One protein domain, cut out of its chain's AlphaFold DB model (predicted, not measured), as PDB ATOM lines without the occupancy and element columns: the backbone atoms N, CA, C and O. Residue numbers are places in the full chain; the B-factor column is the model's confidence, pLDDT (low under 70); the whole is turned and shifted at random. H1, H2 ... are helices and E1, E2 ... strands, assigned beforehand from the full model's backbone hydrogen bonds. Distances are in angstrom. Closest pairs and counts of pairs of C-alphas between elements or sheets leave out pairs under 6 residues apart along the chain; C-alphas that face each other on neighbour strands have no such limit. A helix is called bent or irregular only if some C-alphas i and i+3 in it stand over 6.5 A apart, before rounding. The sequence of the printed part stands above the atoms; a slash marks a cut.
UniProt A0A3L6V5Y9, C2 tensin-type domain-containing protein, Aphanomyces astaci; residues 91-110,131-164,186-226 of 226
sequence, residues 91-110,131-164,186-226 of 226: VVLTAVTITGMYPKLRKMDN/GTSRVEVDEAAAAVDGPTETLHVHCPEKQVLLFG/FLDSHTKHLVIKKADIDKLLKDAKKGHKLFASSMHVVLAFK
ATOM      1  N   VAL A  91      51.492  25.203  13.113       91.00
ATOM      2  CA  VAL A  91      51.419  26.622  12.752       91.00
ATOM      3  C   VAL A  91      51.593  27.485  13.986       91.00
ATOM      4  O   VAL A  91      51.173  27.110  15.083       91.00
ATOM      5  N   VAL A  92      52.209  28.652  13.824       91.38
ATOM      6  CA  VAL A  92      52.349  29.609  14.921       91.38
ATOM      7  C   VAL A  92      51.280  30.677  14.782       91.38
ATOM      8  O   VAL A  92      51.245  31.402  13.790       91.38
ATOM      9  N   LEU A  93      50.416  30.807  15.786       92.06
ATOM     10  CA  LEU A  93      49.432  31.879  15.832       92.06
ATOM     11  C   LEU A  93      50.115  33.195  16.217       92.06
ATOM     12  O   LEU A  93      50.818  33.285  17.223       92.06
ATOM     13  N   THR A  94      49.906  34.218  15.393       90.75
ATOM     14  CA  THR A  94      50.554  35.533  15.528       90.75
ATOM     15  C   THR A  94      49.582  36.611  15.991       90.75
ATOM     16  O   THR A  94      49.931  37.466  16.805       90.75
ATOM     17  N   ALA A  95      48.341  36.563  15.511       91.56
ATOM     18  CA  ALA A  95      47.304  37.511  15.880       91.56
ATOM     19  C   ALA A  95      45.911  36.919  15.660       91.56
ATOM     20  O   ALA A  95      45.711  36.039  14.820       91.56
ATOM     21  N   VAL A  96      44.941  37.461  16.391       93.56
ATOM     22  CA  VAL A  96      43.514  37.210  16.195       93.56
ATOM     23  C   VAL A  96      42.818  38.546  15.991       93.56
ATOM     24  O   VAL A  96      42.957  39.451  16.808       93.56
ATOM     25  N   THR A  97      42.076  38.680  14.900       93.62
ATOM     26  CA  THR A  97      41.295  39.882  14.594       93.62
ATOM     27  C   THR A  97      39.814  39.542  14.601       93.62
ATOM     28  O   THR A  97      39.408  38.567  13.977       93.62
ATOM     29  N   ILE A  98      39.006  40.320  15.315       93.25
ATOM     30  CA  ILE A  98      37.556  40.136  15.418       93.25
ATOM     31  C   ILE A  98      36.890  41.401  14.899       93.25
ATOM     32  O   ILE A  98      36.993  42.446  15.533       93.25
ATOM     33  N   THR A  99      36.187  41.306  13.779       92.25
ATOM     34  CA  THR A  99      35.494  42.438  13.147       92.25
ATOM     35  C   THR A  99      33.984  42.293  13.311       92.25
ATOM     36  O   THR A  99      33.478  41.179  13.413       92.25
ATOM     37  N   GLY A 100      33.245  43.405  13.327       89.06
ATOM     38  CA  GLY A 100      31.778  43.389  13.404       89.06
ATOM     39  C   GLY A 100      31.236  43.457  14.833       89.06
ATOM     40  O   GLY A 100      30.151  42.939  15.114       89.06
ATOM     41  N   MET A 101      31.993  44.059  15.756       89.12
ATOM     42  CA  MET A 101      31.512  44.374  17.103       89.12
ATOM     43  C   MET A 101      30.756  45.705  17.099       89.12
ATOM     44  O   MET A 101      31.115  46.605  16.353       89.12
ATOM     45  N   TYR A 102      29.743  45.875  17.948       87.56
ATOM     46  CA  TYR A 102      29.048  47.161  18.062       87.56
ATOM     47  C   TYR A 102      29.710  48.078  19.108       87.56
ATOM     48  O   TYR A 102      29.731  47.689  20.281       87.56
ATOM     49  N   PRO A 103      30.133  49.310  18.750       79.50
ATOM     50  CA  PRO A 103      30.835  50.232  19.655       79.50
ATOM     51  C   PRO A 103      30.073  50.531  20.950       79.50
ATOM     52  O   PRO A 103      30.605  50.597  22.054       79.50
ATOM     53  N   LYS A 104      28.748  50.678  20.833       76.75
ATOM     54  CA  LYS A 104      27.879  51.065  21.954       76.75
ATOM     55  C   LYS A 104      27.587  49.905  22.912       76.75
ATOM     56  O   LYS A 104      26.977  50.108  23.966       76.75
ATOM     57  N   LEU A 105      27.987  48.680  22.570       79.06
ATOM     58  CA  LEU A 105      27.652  47.492  23.339       79.06
ATOM     59  C   LEU A 105      28.700  47.232  24.429       79.06
ATOM     60  O   LEU A 105      29.466  46.277  24.340       79.06
ATOM     61  N   ARG A 106      28.634  48.000  25.530       73.44
ATOM     62  CA  ARG A 106      29.536  47.889  26.707       73.44
ATOM     63  C   ARG A 106      29.722  46.473  27.261       73.44
ATOM     64  O   ARG A 106      30.689  46.158  27.951       73.44
ATOM     65  N   LYS A 107      28.769  45.574  26.989       76.00
ATOM     66  CA  LYS A 107      28.893  44.155  27.347       76.00
ATOM     67  C   LYS A 107      30.121  43.508  26.699       76.00
ATOM     68  O   LYS A 107      30.620  42.559  27.275       76.00
ATOM     69  N   MET A 108      30.613  44.015  25.571       80.62
ATOM     70  CA  MET A 108      31.746  43.463  24.823       80.62
ATOM     71  C   MET A 108      33.089  44.117  25.168       80.62
ATOM     72  O   MET A 108      34.108  43.725  24.611       80.62
ATOM     73  N   ASP A 109      33.145  45.053  26.124       78.69
ATOM     74  CA  ASP A 109      34.369  45.801  26.478       78.69
ATOM     75  C   ASP A 109      35.518  44.915  26.981       78.69
ATOM     76  O   ASP A 109      36.685  45.258  26.850       78.69
ATOM     77  N   ASN A 110      35.192  43.731  27.501       83.00
ATOM     78  CA  ASN A 110      36.159  42.760  28.018       83.00
ATOM     79  C   ASN A 110      36.141  41.452  27.217       83.00
ATOM     80  O   ASN A 110      36.169  40.370  27.812       83.00
ATOM     81  N   GLY A 131      47.657  42.028  25.431       65.31
ATOM     82  CA  GLY A 131      47.228  43.319  24.915       65.31
ATOM     83  C   GLY A 131      46.175  43.178  23.826       65.31
ATOM     84  O   GLY A 131      46.203  42.252  23.014       65.31
ATOM     85  N   THR A 132      45.241  44.123  23.802       79.56
ATOM     86  CA  THR A 132      44.227  44.226  22.751       79.56
ATOM     87  C   THR A 132      44.139  45.668  22.277       79.56
ATOM     88  O   THR A 132      44.230  46.582  23.096       79.56
ATOM     89  N   SER A 133      43.971  45.871  20.973       77.00
ATOM     90  CA  SER A 133      43.758  47.181  20.354       77.00
ATOM     91  C   SER A 133      42.406  47.196  19.652       77.00
ATOM     92  O   SER A 133      42.029  46.210  19.020       77.00
ATOM     93  N   ARG A 134      41.658  48.295  19.773       80.38
ATOM     94  CA  ARG A 134      40.369  48.482  19.096       80.38
ATOM     95  C   ARG A 134      40.484  49.578  18.063       80.38
ATOM     96  O   ARG A 134      41.037  50.636  18.347       80.38
ATOM     97  N   VAL A 135      39.932  49.312  16.890       79.88
ATOM     98  CA  VAL A 135      39.870  50.257  15.782       79.88
ATOM     99  C   VAL A 135      38.422  50.311  15.307       79.88
ATOM    100  O   VAL A 135      37.841  49.278  14.966       79.88
ATOM    101  N   GLU A 136      37.823  51.499  15.318       75.50
ATOM    102  CA  GLU A 136      36.521  51.728  14.690       75.50
ATOM    103  C   GLU A 136      36.673  51.612  13.168       75.50
ATOM    104  O   GLU A 136      37.613  52.157  12.587       75.50
ATOM    105  N   VAL A 137      35.783  50.859  12.521       67.69
ATOM    106  CA  VAL A 137      35.772  50.712  11.061       67.69
ATOM    107  C   VAL A 137      34.683  51.616  10.494       67.69
ATOM    108  O   VAL A 137      33.507  51.462  10.829       67.69
ATOM    109  N   ASP A 138      35.103  52.553   9.643       57.62
ATOM    110  CA  ASP A 138      34.277  53.634   9.103       57.62
ATOM    111  C   ASP A 138      33.364  53.207   7.923       57.62
ATOM    112  O   ASP A 138      33.587  52.198   7.248       57.62
ATOM    113  N   GLU A 139      32.323  54.014   7.706       52.88
ATOM    114  CA  GLU A 139      30.971  53.819   7.142       52.88
ATOM    115  C   GLU A 139      30.717  52.972   5.870       52.88
ATOM    116  O   GLU A 139      29.556  52.688   5.565       52.88
ATOM    117  N   ALA A 140      31.713  52.493   5.122       50.97
ATOM    118  CA  ALA A 140      31.450  51.862   3.814       50.97
ATOM    119  C   ALA A 140      30.744  50.485   3.900       50.97
ATOM    120  O   ALA A 140      30.016  50.101   2.985       50.97
ATOM    121  N   ALA A 141      30.913  49.757   5.011       49.91
ATOM    122  CA  ALA A 141      30.193  48.508   5.311       49.91
ATOM    123  C   ALA A 141      28.956  48.719   6.216       49.91
ATOM    124  O   ALA A 141      28.232  47.766   6.513       49.91
ATOM    125  N   ALA A 142      28.702  49.959   6.653       50.97
ATOM    126  CA  ALA A 142      27.695  50.303   7.661       50.97
ATOM    127  C   ALA A 142      26.256  50.363   7.121       50.97
ATOM    128  O   ALA A 142      25.318  50.500   7.903       50.97
ATOM    129  N   ALA A 143      26.058  50.233   5.805       55.59
ATOM    130  CA  ALA A 143      24.746  50.388   5.173       55.59
ATOM    131  C   ALA A 143      23.688  49.372   5.654       55.59
ATOM    132  O   ALA A 143      22.496  49.624   5.500       55.59
ATOM    133  N   VAL A 144      24.108  48.239   6.236       62.66
ATOM    134  CA  VAL A 144      23.200  47.178   6.714       62.66
ATOM    135  C   VAL A 144      23.153  47.090   8.243       62.66
ATOM    136  O   VAL A 144      22.069  46.971   8.806       62.66
ATOM    137  N   ASP A 145      24.302  47.180   8.921       67.31
ATOM    138  CA  ASP A 145      24.410  46.917  10.365       67.31
ATOM    139  C   ASP A 145      24.798  48.150  11.211       67.31
ATOM    140  O   ASP A 145      24.839  48.059  12.437       67.31
ATOM    141  N   GLY A 146      25.050  49.315  10.602       73.81
ATOM    142  CA  GLY A 146      25.557  50.501  11.301       73.81
ATOM    143  C   GLY A 146      27.065  50.435  11.604       73.81
ATOM    144  O   GLY A 146      27.769  49.593  11.045       73.81
ATOM    145  N   PRO A 147      27.596  51.335  12.457       80.94
ATOM    146  CA  PRO A 147      29.029  51.404  12.741       80.94
ATOM    147  C   PRO A 147      29.505  50.163  13.504       80.94
ATOM    148  O   PRO A 147      28.869  49.734  14.475       80.94
ATOM    149  N   THR A 148      30.647  49.615  13.087       85.94
ATOM    150  CA  THR A 148      31.256  48.432  13.706       85.94
ATOM    151  C   THR A 148      32.710  48.671  14.096       85.94
ATOM    152  O   THR A 148      33.424  49.431  13.455       85.94
ATOM    153  N   GLU A 149      33.164  47.976  15.129       89.12
ATOM    154  CA  GLU A 149      34.544  47.947  15.599       89.12
ATOM    155  C   GLU A 149      35.249  46.652  15.198       89.12
ATOM    156  O   GLU A 149      34.637  45.581  15.072       89.12
ATOM    157  N   THR A 150      36.571  46.764  15.083       89.75
ATOM    158  CA  THR A 150      37.504  45.649  14.983       89.75
ATOM    159  C   THR A 150      38.396  45.591  16.222       89.75
ATOM    160  O   THR A 150      39.009  46.582  16.615       89.75
ATOM    161  N   LEU A 151      38.479  44.413  16.836       90.25
ATOM    162  CA  LEU A 151      39.405  44.088  17.915       90.25
ATOM    163  C   LEU A 151      40.601  43.328  17.347       90.25
ATOM    164  O   LEU A 151      40.441  42.235  16.807       90.25
ATOM    165  N   HIS A 152      41.795  43.867  17.538       90.56
ATOM    166  CA  HIS A 152      43.054  43.196  17.256       90.56
ATOM    167  C   HIS A 152      43.661  42.672  18.557       90.56
ATOM    168  O   HIS A 152      43.916  43.425  19.497       90.56
ATOM    169  N   VAL A 153      43.897  41.366  18.608       89.19
ATOM    170  CA  VAL A 153      44.548  40.668  19.717       89.19
ATOM    171  C   VAL A 153      45.898  40.172  19.218       89.19
ATOM    172  O   VAL A 153      45.965  39.321  18.329       89.19
ATOM    173  N   HIS A 154      46.977  40.712  19.777       85.50
ATOM    174  CA  HIS A 154      48.332  40.294  19.430       85.50
ATOM    175  C   HIS A 154      48.759  39.126  20.314       85.50
ATOM    176  O   HIS A 154      48.529  39.145  21.524       85.50
ATOM    177  N   CYS A 155      49.380  38.106  19.719       82.69
ATOM    178  CA  CYS A 155      49.912  36.995  20.498       82.69
ATOM    179  C   CYS A 155      51.201  37.402  21.238       82.69
ATOM    180  O   CYS A 155      51.955  38.236  20.731       82.69
ATOM    181  N   PRO A 156      51.473  36.818  22.422       73.19
ATOM    182  CA  PRO A 156      52.729  37.029  23.141       73.19
ATOM    183  C   PRO A 156      53.962  36.687  22.299       73.19
ATOM    184  O   PRO A 156      53.918  35.813  21.436       73.19
ATOM    185  N   GLU A 157      55.105  37.295  22.641       63.91
ATOM    186  CA  GLU A 157      56.415  36.963  22.046       63.91
ATOM    187  C   GLU A 157      56.771  35.472  22.186       63.91
ATOM    188  O   GLU A 157      57.463  34.902  21.339       63.91
ATOM    189  N   LYS A 158      56.248  34.808  23.228       67.81
ATOM    190  CA  LYS A 158      56.220  33.345  23.311       67.81
ATOM    191  C   LYS A 158      55.202  32.818  22.299       67.81
ATOM    192  O   LYS A 158      54.007  32.783  22.576       67.81
ATOM    193  N   GLN A 159      55.715  32.425  21.136       74.69
ATOM    194  CA  GLN A 159      54.978  31.868  20.002       74.69
ATOM    195  C   GLN A 159      53.916  30.848  20.448       74.69
ATOM    196  O   GLN A 159      54.237  29.835  21.071       74.69
ATOM    197  N   VAL A 160      52.651  31.123  20.124       86.38
ATOM    198  CA  VAL A 160      51.522  30.227  20.400       86.38
ATOM    199  C   VAL A 160      51.517  29.139  19.327       86.38
ATOM    200  O   VAL A 160      51.025  29.348  18.217       86.38
ATOM    201  N   LEU A 161      52.136  27.999  19.633       90.31
ATOM    202  CA  LEU A 161      52.238  26.865  18.716       90.31
ATOM    203  C   LEU A 161      50.926  26.076  18.701       90.31
ATOM    204  O   LEU A 161      50.476  25.597  19.739       90.31
ATOM    205  N   LEU A 162      50.347  25.911  17.516       91.56
ATOM    206  CA  LEU A 162      49.120  25.158  17.292       91.56
ATOM    207  C   LEU A 162      49.415  23.889  16.494       91.56
ATOM    208  O   LEU A 162      50.121  23.932  15.483       91.56
ATOM    209  N   PHE A 163      48.836  22.772  16.922       90.94
ATOM    210  CA  PHE A 163      48.946  21.490  16.236       90.94
ATOM    211  C   PHE A 163      47.744  20.600  16.554       90.94
ATOM    212  O   PHE A 163      47.206  20.639  17.656       90.94
ATOM    213  N   GLY A 164      47.345  19.772  15.589       91.06
ATOM    214  CA  GLY A 164      46.224  18.856  15.755       91.06
ATOM    215  C   GLY A 164      44.898  19.604  15.876       91.06
ATOM    216  O   GLY A 164      44.611  20.507  15.091       91.06
ATOM    217  N   PHE A 186      44.301  20.559   8.105       90.44
ATOM    218  CA  PHE A 186      43.509  21.073   6.985       90.44
ATOM    219  C   PHE A 186      43.928  22.484   6.561       90.44
ATOM    220  O   PHE A 186      43.368  23.029   5.612       90.44
ATOM    221  N   LEU A 187      44.908  23.083   7.241       90.38
ATOM    222  CA  LEU A 187      45.538  24.314   6.785       90.38
ATOM    223  C   LEU A 187      46.587  23.962   5.732       90.38
ATOM    224  O   LEU A 187      47.472  23.144   5.984       90.38
ATOM    225  N   ASP A 188      46.516  24.608   4.570       84.00
ATOM    226  CA  ASP A 188      47.601  24.551   3.589       84.00
ATOM    227  C   ASP A 188      48.848  25.249   4.162       84.00
ATOM    228  O   ASP A 188      48.726  26.210   4.926       84.00
ATOM    229  N   SER A 189      50.046  24.809   3.779       77.88
ATOM    230  CA  SER A 189      51.324  25.391   4.215       77.88
ATOM    231  C   SER A 189      51.472  26.868   3.832       77.88
ATOM    232  O   SER A 189      52.264  27.589   4.433       77.88
ATOM    233  N   HIS A 190      50.699  27.340   2.852       83.44
ATOM    234  CA  HIS A 190      50.653  28.743   2.440       83.44
ATOM    235  C   HIS A 190      49.542  29.556   3.129       83.44
ATOM    236  O   HIS A 190      49.410  30.757   2.874       83.44
ATOM    237  N   THR A 191      48.748  28.933   4.005       86.12
ATOM    238  CA  THR A 191      47.625  29.584   4.690       86.12
ATOM    239  C   THR A 191      48.145  30.545   5.749       86.12
ATOM    240  O   THR A 191      48.448  30.159   6.873       86.12
ATOM    241  N   LYS A 192      48.219  31.830   5.400       90.19
ATOM    242  CA  LYS A 192      48.591  32.900   6.342       90.19
ATOM    243  C   LYS A 192      47.430  33.341   7.224       90.19
ATOM    244  O   LYS A 192      47.648  33.880   8.304       90.19
ATOM    245  N   HIS A 193      46.203  33.138   6.752       93.69
ATOM    246  CA  HIS A 193      44.997  33.604   7.421       93.69
ATOM    247  C   HIS A 193      43.881  32.570   7.305       93.69
ATOM    248  O   HIS A 193      43.578  32.116   6.204       93.69
ATOM    249  N   LEU A 194      43.240  32.249   8.428       94.50
ATOM    250  CA  LEU A 194      41.971  31.528   8.456       94.50
ATOM    251  C   LEU A 194      40.860  32.510   8.827       94.50
ATOM    252  O   LEU A 194      40.871  33.078   9.918       94.50
ATOM    253  N   VAL A 195      39.920  32.711   7.902       95.25
ATOM    254  CA  VAL A 195      38.758  33.586   8.086       95.25
ATOM    255  C   VAL A 195      37.551  32.733   8.443       95.25
ATOM    256  O   VAL A 195      37.147  31.867   7.672       95.25
ATOM    257  N   ILE A 196      36.965  33.004   9.600       95.19
ATOM    258  CA  ILE A 196      35.853  32.249  10.173       95.19
ATOM    259  C   ILE A 196      34.663  33.194  10.243       95.19
ATOM    260  O   ILE A 196      34.718  34.231  10.910       95.19
ATOM    261  N   LYS A 197      33.585  32.866   9.530       94.62
ATOM    262  CA  LYS A 197      32.387  33.707   9.503       94.62
ATOM    263  C   LYS A 197      31.572  33.480  10.768       94.62
ATOM    264  O   LYS A 197      31.613  32.408  11.363       94.62
ATOM    265  N   LYS A 198      30.738  34.453  11.138       93.19
ATOM    266  CA  LYS A 198      29.802  34.335  12.269       93.19
ATOM    267  C   LYS A 198      28.967  33.046  12.259       93.19
ATOM    268  O   LYS A 198      28.646  32.526  13.325       93.19
ATOM    269  N   ALA A 199      28.584  32.563  11.076       91.44
ATOM    270  CA  ALA A 199      27.783  31.350  10.915       91.44
ATOM    271  C   ALA A 199      28.524  30.075  11.352       91.44
ATOM    272  O   ALA A 199      27.878  29.127  11.780       91.44
ATOM    273  N   ASP A 200      29.854  30.084  11.308       92.62
ATOM    274  CA  ASP A 200      30.698  28.935  11.644       92.62
ATOM    275  C   ASP A 200      31.132  28.955  13.122       92.62
ATOM    276  O   ASP A 200      31.891  28.100  13.568       92.62
ATOM    277  N   ILE A 201      30.673  29.951  13.893       94.19
ATOM    278  CA  ILE A 201      30.994  30.108  15.312       94.19
ATOM    279  C   ILE A 201      29.813  29.622  16.151       94.19
ATOM    280  O   ILE A 201      28.709  30.193  16.145       94.19
ATOM    281  N   ASP A 202      30.076  28.598  16.952       90.94
ATOM    282  CA  ASP A 202      29.101  28.025  17.859       90.94
ATOM    283  C   ASP A 202      28.629  29.061  18.881       90.94
ATOM    284  O   ASP A 202      29.333  29.996  19.260       90.94
ATOM    285  N   LYS A 203      27.374  28.921  19.317       88.19
ATOM    286  CA  LYS A 203      26.601  29.904  20.108       88.19
ATOM    287  C   LYS A 203      26.277  31.222  19.387       88.19
ATOM    288  O   LYS A 203      25.193  31.752  19.658       88.19
ATOM    289  N   LEU A 204      27.082  31.705  18.435       89.75
ATOM    290  CA  LEU A 204      26.757  32.904  17.642       89.75
ATOM    291  C   LEU A 204      25.690  32.650  16.568       89.75
ATOM    292  O   LEU A 204      24.933  33.562  16.228       89.75
ATOM    293  N   LEU A 205      25.495  31.395  16.164       86.12
ATOM    294  CA  LEU A 205      24.317  30.955  15.403       86.12
ATOM    295  C   LEU A 205      22.987  31.376  16.055       86.12
ATOM    296  O   LEU A 205      22.027  31.748  15.377       86.12
ATOM    297  N   LYS A 206      22.916  31.351  17.393       87.75
ATOM    298  CA  LYS A 206      21.718  31.783  18.133       87.75
ATOM    299  C   LYS A 206      21.548  33.300  18.113       87.75
ATOM    300  O   LYS A 206      20.422  33.768  18.244       87.75
ATOM    301  N   ASP A 207      22.636  34.054  17.977       87.50
ATOM    302  CA  ASP A 207      22.583  35.508  17.826       87.50
ATOM    303  C   ASP A 207      22.065  35.904  16.438       87.50
ATOM    304  O   ASP A 207      21.208  36.778  16.341       87.50
ATOM    305  N   ALA A 208      22.485  35.198  15.380       85.38
ATOM    306  CA  ALA A 208      21.936  35.383  14.033       85.38
ATOM    307  C   ALA A 208      20.408  35.177  14.014       85.38
ATOM    308  O   ALA A 208      19.664  36.056  13.587       85.38
ATOM    309  N   LYS A 209      19.913  34.091  14.630       86.81
ATOM    310  CA  LYS A 209      18.463  33.829  14.777       86.81
ATOM    311  C   LYS A 209      17.710  34.890  15.591       86.81
ATOM    312  O   LYS A 209      16.492  34.979  15.499       86.81
ATOM    313  N   LYS A 210      18.411  35.670  16.417       87.19
ATOM    314  CA  LYS A 210      17.836  36.735  17.252       87.19
ATOM    315  C   LYS A 210      17.944  38.122  16.613       87.19
ATOM    316  O   LYS A 210      17.654  39.102  17.300       87.19
ATOM    317  N   GLY A 211      18.337  38.199  15.342       85.56
ATOM    318  CA  GLY A 211      18.465  39.455  14.608       85.56
ATOM    319  C   GLY A 211      19.763  40.200  14.907       85.56
ATOM    320  O   GLY A 211      19.731  41.415  15.025       85.56
ATOM    321  N   HIS A 212      20.882  39.482  15.073       89.12
ATOM    322  CA  HIS A 212      22.226  40.078  15.131       89.12
ATOM    323  C   HIS A 212      22.397  41.123  16.248       89.12
ATOM    324  O   HIS A 212      22.964  42.186  16.050       89.12
ATOM    325  N   LYS A 213      21.894  40.833  17.455       86.69
ATOM    326  CA  LYS A 213      21.878  41.812  18.558       86.69
ATOM    327  C   LYS A 213      23.237  42.002  19.229       86.69
ATOM    328  O   LYS A 213      23.465  43.043  19.842       86.69
ATOM    329  N   LEU A 214      24.086  40.976  19.215       85.62
ATOM    330  CA  LEU A 214      25.393  41.009  19.877       85.62
ATOM    331  C   LEU A 214      26.521  41.366  18.913       85.62
ATOM    332  O   LEU A 214      27.416  42.118  19.288       85.62
ATOM    333  N   PHE A 215      26.465  40.828  17.698       89.25
ATOM    334  CA  PHE A 215      27.462  41.048  16.655       89.25
ATOM    335  C   PHE A 215      26.774  41.308  15.321       89.25
ATOM    336  O   PHE A 215      25.747  40.680  15.040       89.25
ATOM    337  N   ALA A 216      27.393  42.135  14.480       91.06
ATOM    338  CA  ALA A 216      26.934  42.412  13.123       91.06
ATOM    339  C   ALA A 216      26.762  41.129  12.294       91.06
ATOM    340  O   ALA A 216      27.313  40.068  12.610       91.06
ATOM    341  N   SER A 217      25.967  41.191  11.229       90.56
ATOM    342  CA  SER A 217      25.838  40.089  10.270       90.56
ATOM    343  C   SER A 217      27.145  39.813   9.524       90.56
ATOM    344  O   SER A 217      27.461  38.655   9.262       90.56
ATOM    345  N   SER A 218      27.948  40.856   9.307       90.06
ATOM    346  CA  SER A 218      29.280  40.816   8.695       90.06
ATOM    347  C   SER A 218      30.408  40.343   9.626       90.06
ATOM    348  O   SER A 218      31.577  40.323   9.224       90.06
ATOM    349  N   MET A 219      30.086  39.970  10.872       92.25
ATOM    350  CA  MET A 219      31.089  39.562  11.854       92.25
ATOM    351  C   MET A 219      31.887  38.348  11.375       92.25
ATOM    352  O   MET A 219      31.345  37.363  10.862       92.25
ATOM    353  N   HIS A 220      33.197  38.435  11.562       94.00
ATOM    354  CA  HIS A 220      34.126  37.360  11.269       94.00
ATOM    355  C   HIS A 220      35.348  37.447  12.184       94.00
ATOM    356  O   HIS A 220      35.675  38.505  12.733       94.00
ATOM    357  N   VAL A 221      36.007  36.307  12.351       95.25
ATOM    358  CA  VAL A 221      37.249  36.159  13.105       95.25
ATOM    359  C   VAL A 221      38.346  35.748  12.136       95.25
ATOM    360  O   VAL A 221      38.169  34.813  11.361       95.25
ATOM    361  N   VAL A 222      39.481  36.437  12.178       95.56
ATOM    362  CA  VAL A 222      40.664  36.116  11.379       95.56
ATOM    363  C   VAL A 222      41.769  35.642  12.308       95.56
ATOM    364  O   VAL A 222      42.229  36.400  13.162       95.56
ATOM    365  N   LEU A 223      42.207  34.399  12.126       95.00
ATOM    366  CA  LEU A 223      43.405  33.855  12.763       95.00
ATOM    367  C   LEU A 223      44.580  34.036  11.802       95.00
ATOM    368  O   LEU A 223      44.509  33.578  10.663       95.00
ATOM    369  N   ALA A 224      45.637  34.719  12.235       93.31
ATOM    370  CA  ALA A 224      46.836  34.939  11.434       93.31
ATOM    371  C   ALA A 224      47.963  34.000  11.871       93.31
ATOM    372  O   ALA A 224      48.311  33.948  13.054       93.31
ATOM    373  N   PHE A 225      48.571  33.309  10.912       92.00
ATOM    374  CA  PHE A 225      49.604  32.305  11.142       92.00
ATOM    375  C   PHE A 225      50.942  32.690  10.512       92.00
ATOM    376  O   PHE A 225      50.997  33.459   9.546       92.00
ATOM    377  N   LYS A 226      52.014  32.123  11.063       87.62
ATOM    378  CA  LYS A 226      53.363  32.110  10.499       87.62
ATOM    379  C   LYS A 226      53.846  30.674  10.337       87.62
ATOM    380  O   LYS A 226      53.503  29.845  11.214       87.62
TER     381      LYS A 226
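This is residues 91 to 110, 131 to 164 and 186 to 226 of the 226 residues of the protein "C2 tensin-type domain-containing protein" of Aphanomyces astaci (UniProt A0A3L6V5Y9). One twisted antiparallel sheet makes the body, with the long strands E1 and E6 side by side in its middle, E5 beyond E6, and E3 then E2 beyond E1. The two short helices H1 and H2 lie at one end of these strands, and the short strand E4 pairs with the beginning of E1 at the other end. The printed part has 95 residues, with named elements in the order E1 E2 H1 E3 E4 E5 H2 E6; the class is mixed, helices and strands. The whole is only just compact, close to loose, with a radius of gyration of the C-alphas of 14.5 A and spans of 36 by 26 by 25 A.

E1, residues 91 to 101, begins with C-alpha 91 at (51.419, 26.622, 12.752), is 27.0 A long and bends by 58 degrees at residue 94. E2 is residues 132 to 137, 15.8 A. H1, residues 139 to 145, is irregular: C-alphas 141 and 144 are 7.3 A apart. E3 is residues 148 to 154, 19.8 A, E4 residues 160 to 162, E5 residues 193 to 197, 12.8 A, and H2 residues 205 to 208. E6, residues 215 to 225, is 24.4 A long, bends by 85 degrees at residue 218 and ends with C-alpha 225 at (49.604, 32.305, 11.142).

The sheet is branched, and E1 has three neighbours in staggered pairing. E3, beside residues 95 to 101, and E4, beside residues 91 to 93, lie on one side of E1, and E6 on the other side. E1 and E3 are antiparallel at 161 degrees, with N 98 and O 151 within hydrogen-bond range at 2.8 A. E1 and E4 are antiparallel, with N 93 and O 160 at 2.9 A. E1 and E6 are antiparallel at 165 degrees, with N 222 and O 97 at 2.8 A. The edge strand E2 is antiparallel to E3, with N 135 and O 150 at 2.9 A. The edge strand E5 is antiparallel to E6, with N 196 and O 221 at 2.8 A. H1 is on the sheet, over none of its strands; the closest C-alphas of H1 and E6 are those of Asp 145 and Ala 216, 5.9 A apart. H2 only grazes the sheet, with residues 207 to 208. H1 has 0 of 3 O i to N i+4 pairs within range and 1 of 4 O i to N i+3 pairs; H2 is too short for an i+4 pair. H1 and H2 are apart.

The C-alphas of Ala 143 and Lys 158 are the two farthest apart, 40.1 A. Residues 111 to 130 are not printed, with 11.5 A between C-alphas 110 and 131, nor are residues 165 to 185, with 9.4 A between C-alphas 164 and 186. Of the links that are printed whole, none is long. The mean pLDDT of the printed part is 83.9; residue 131, residues 137 to 145 and residues 157 to 158 are under 70.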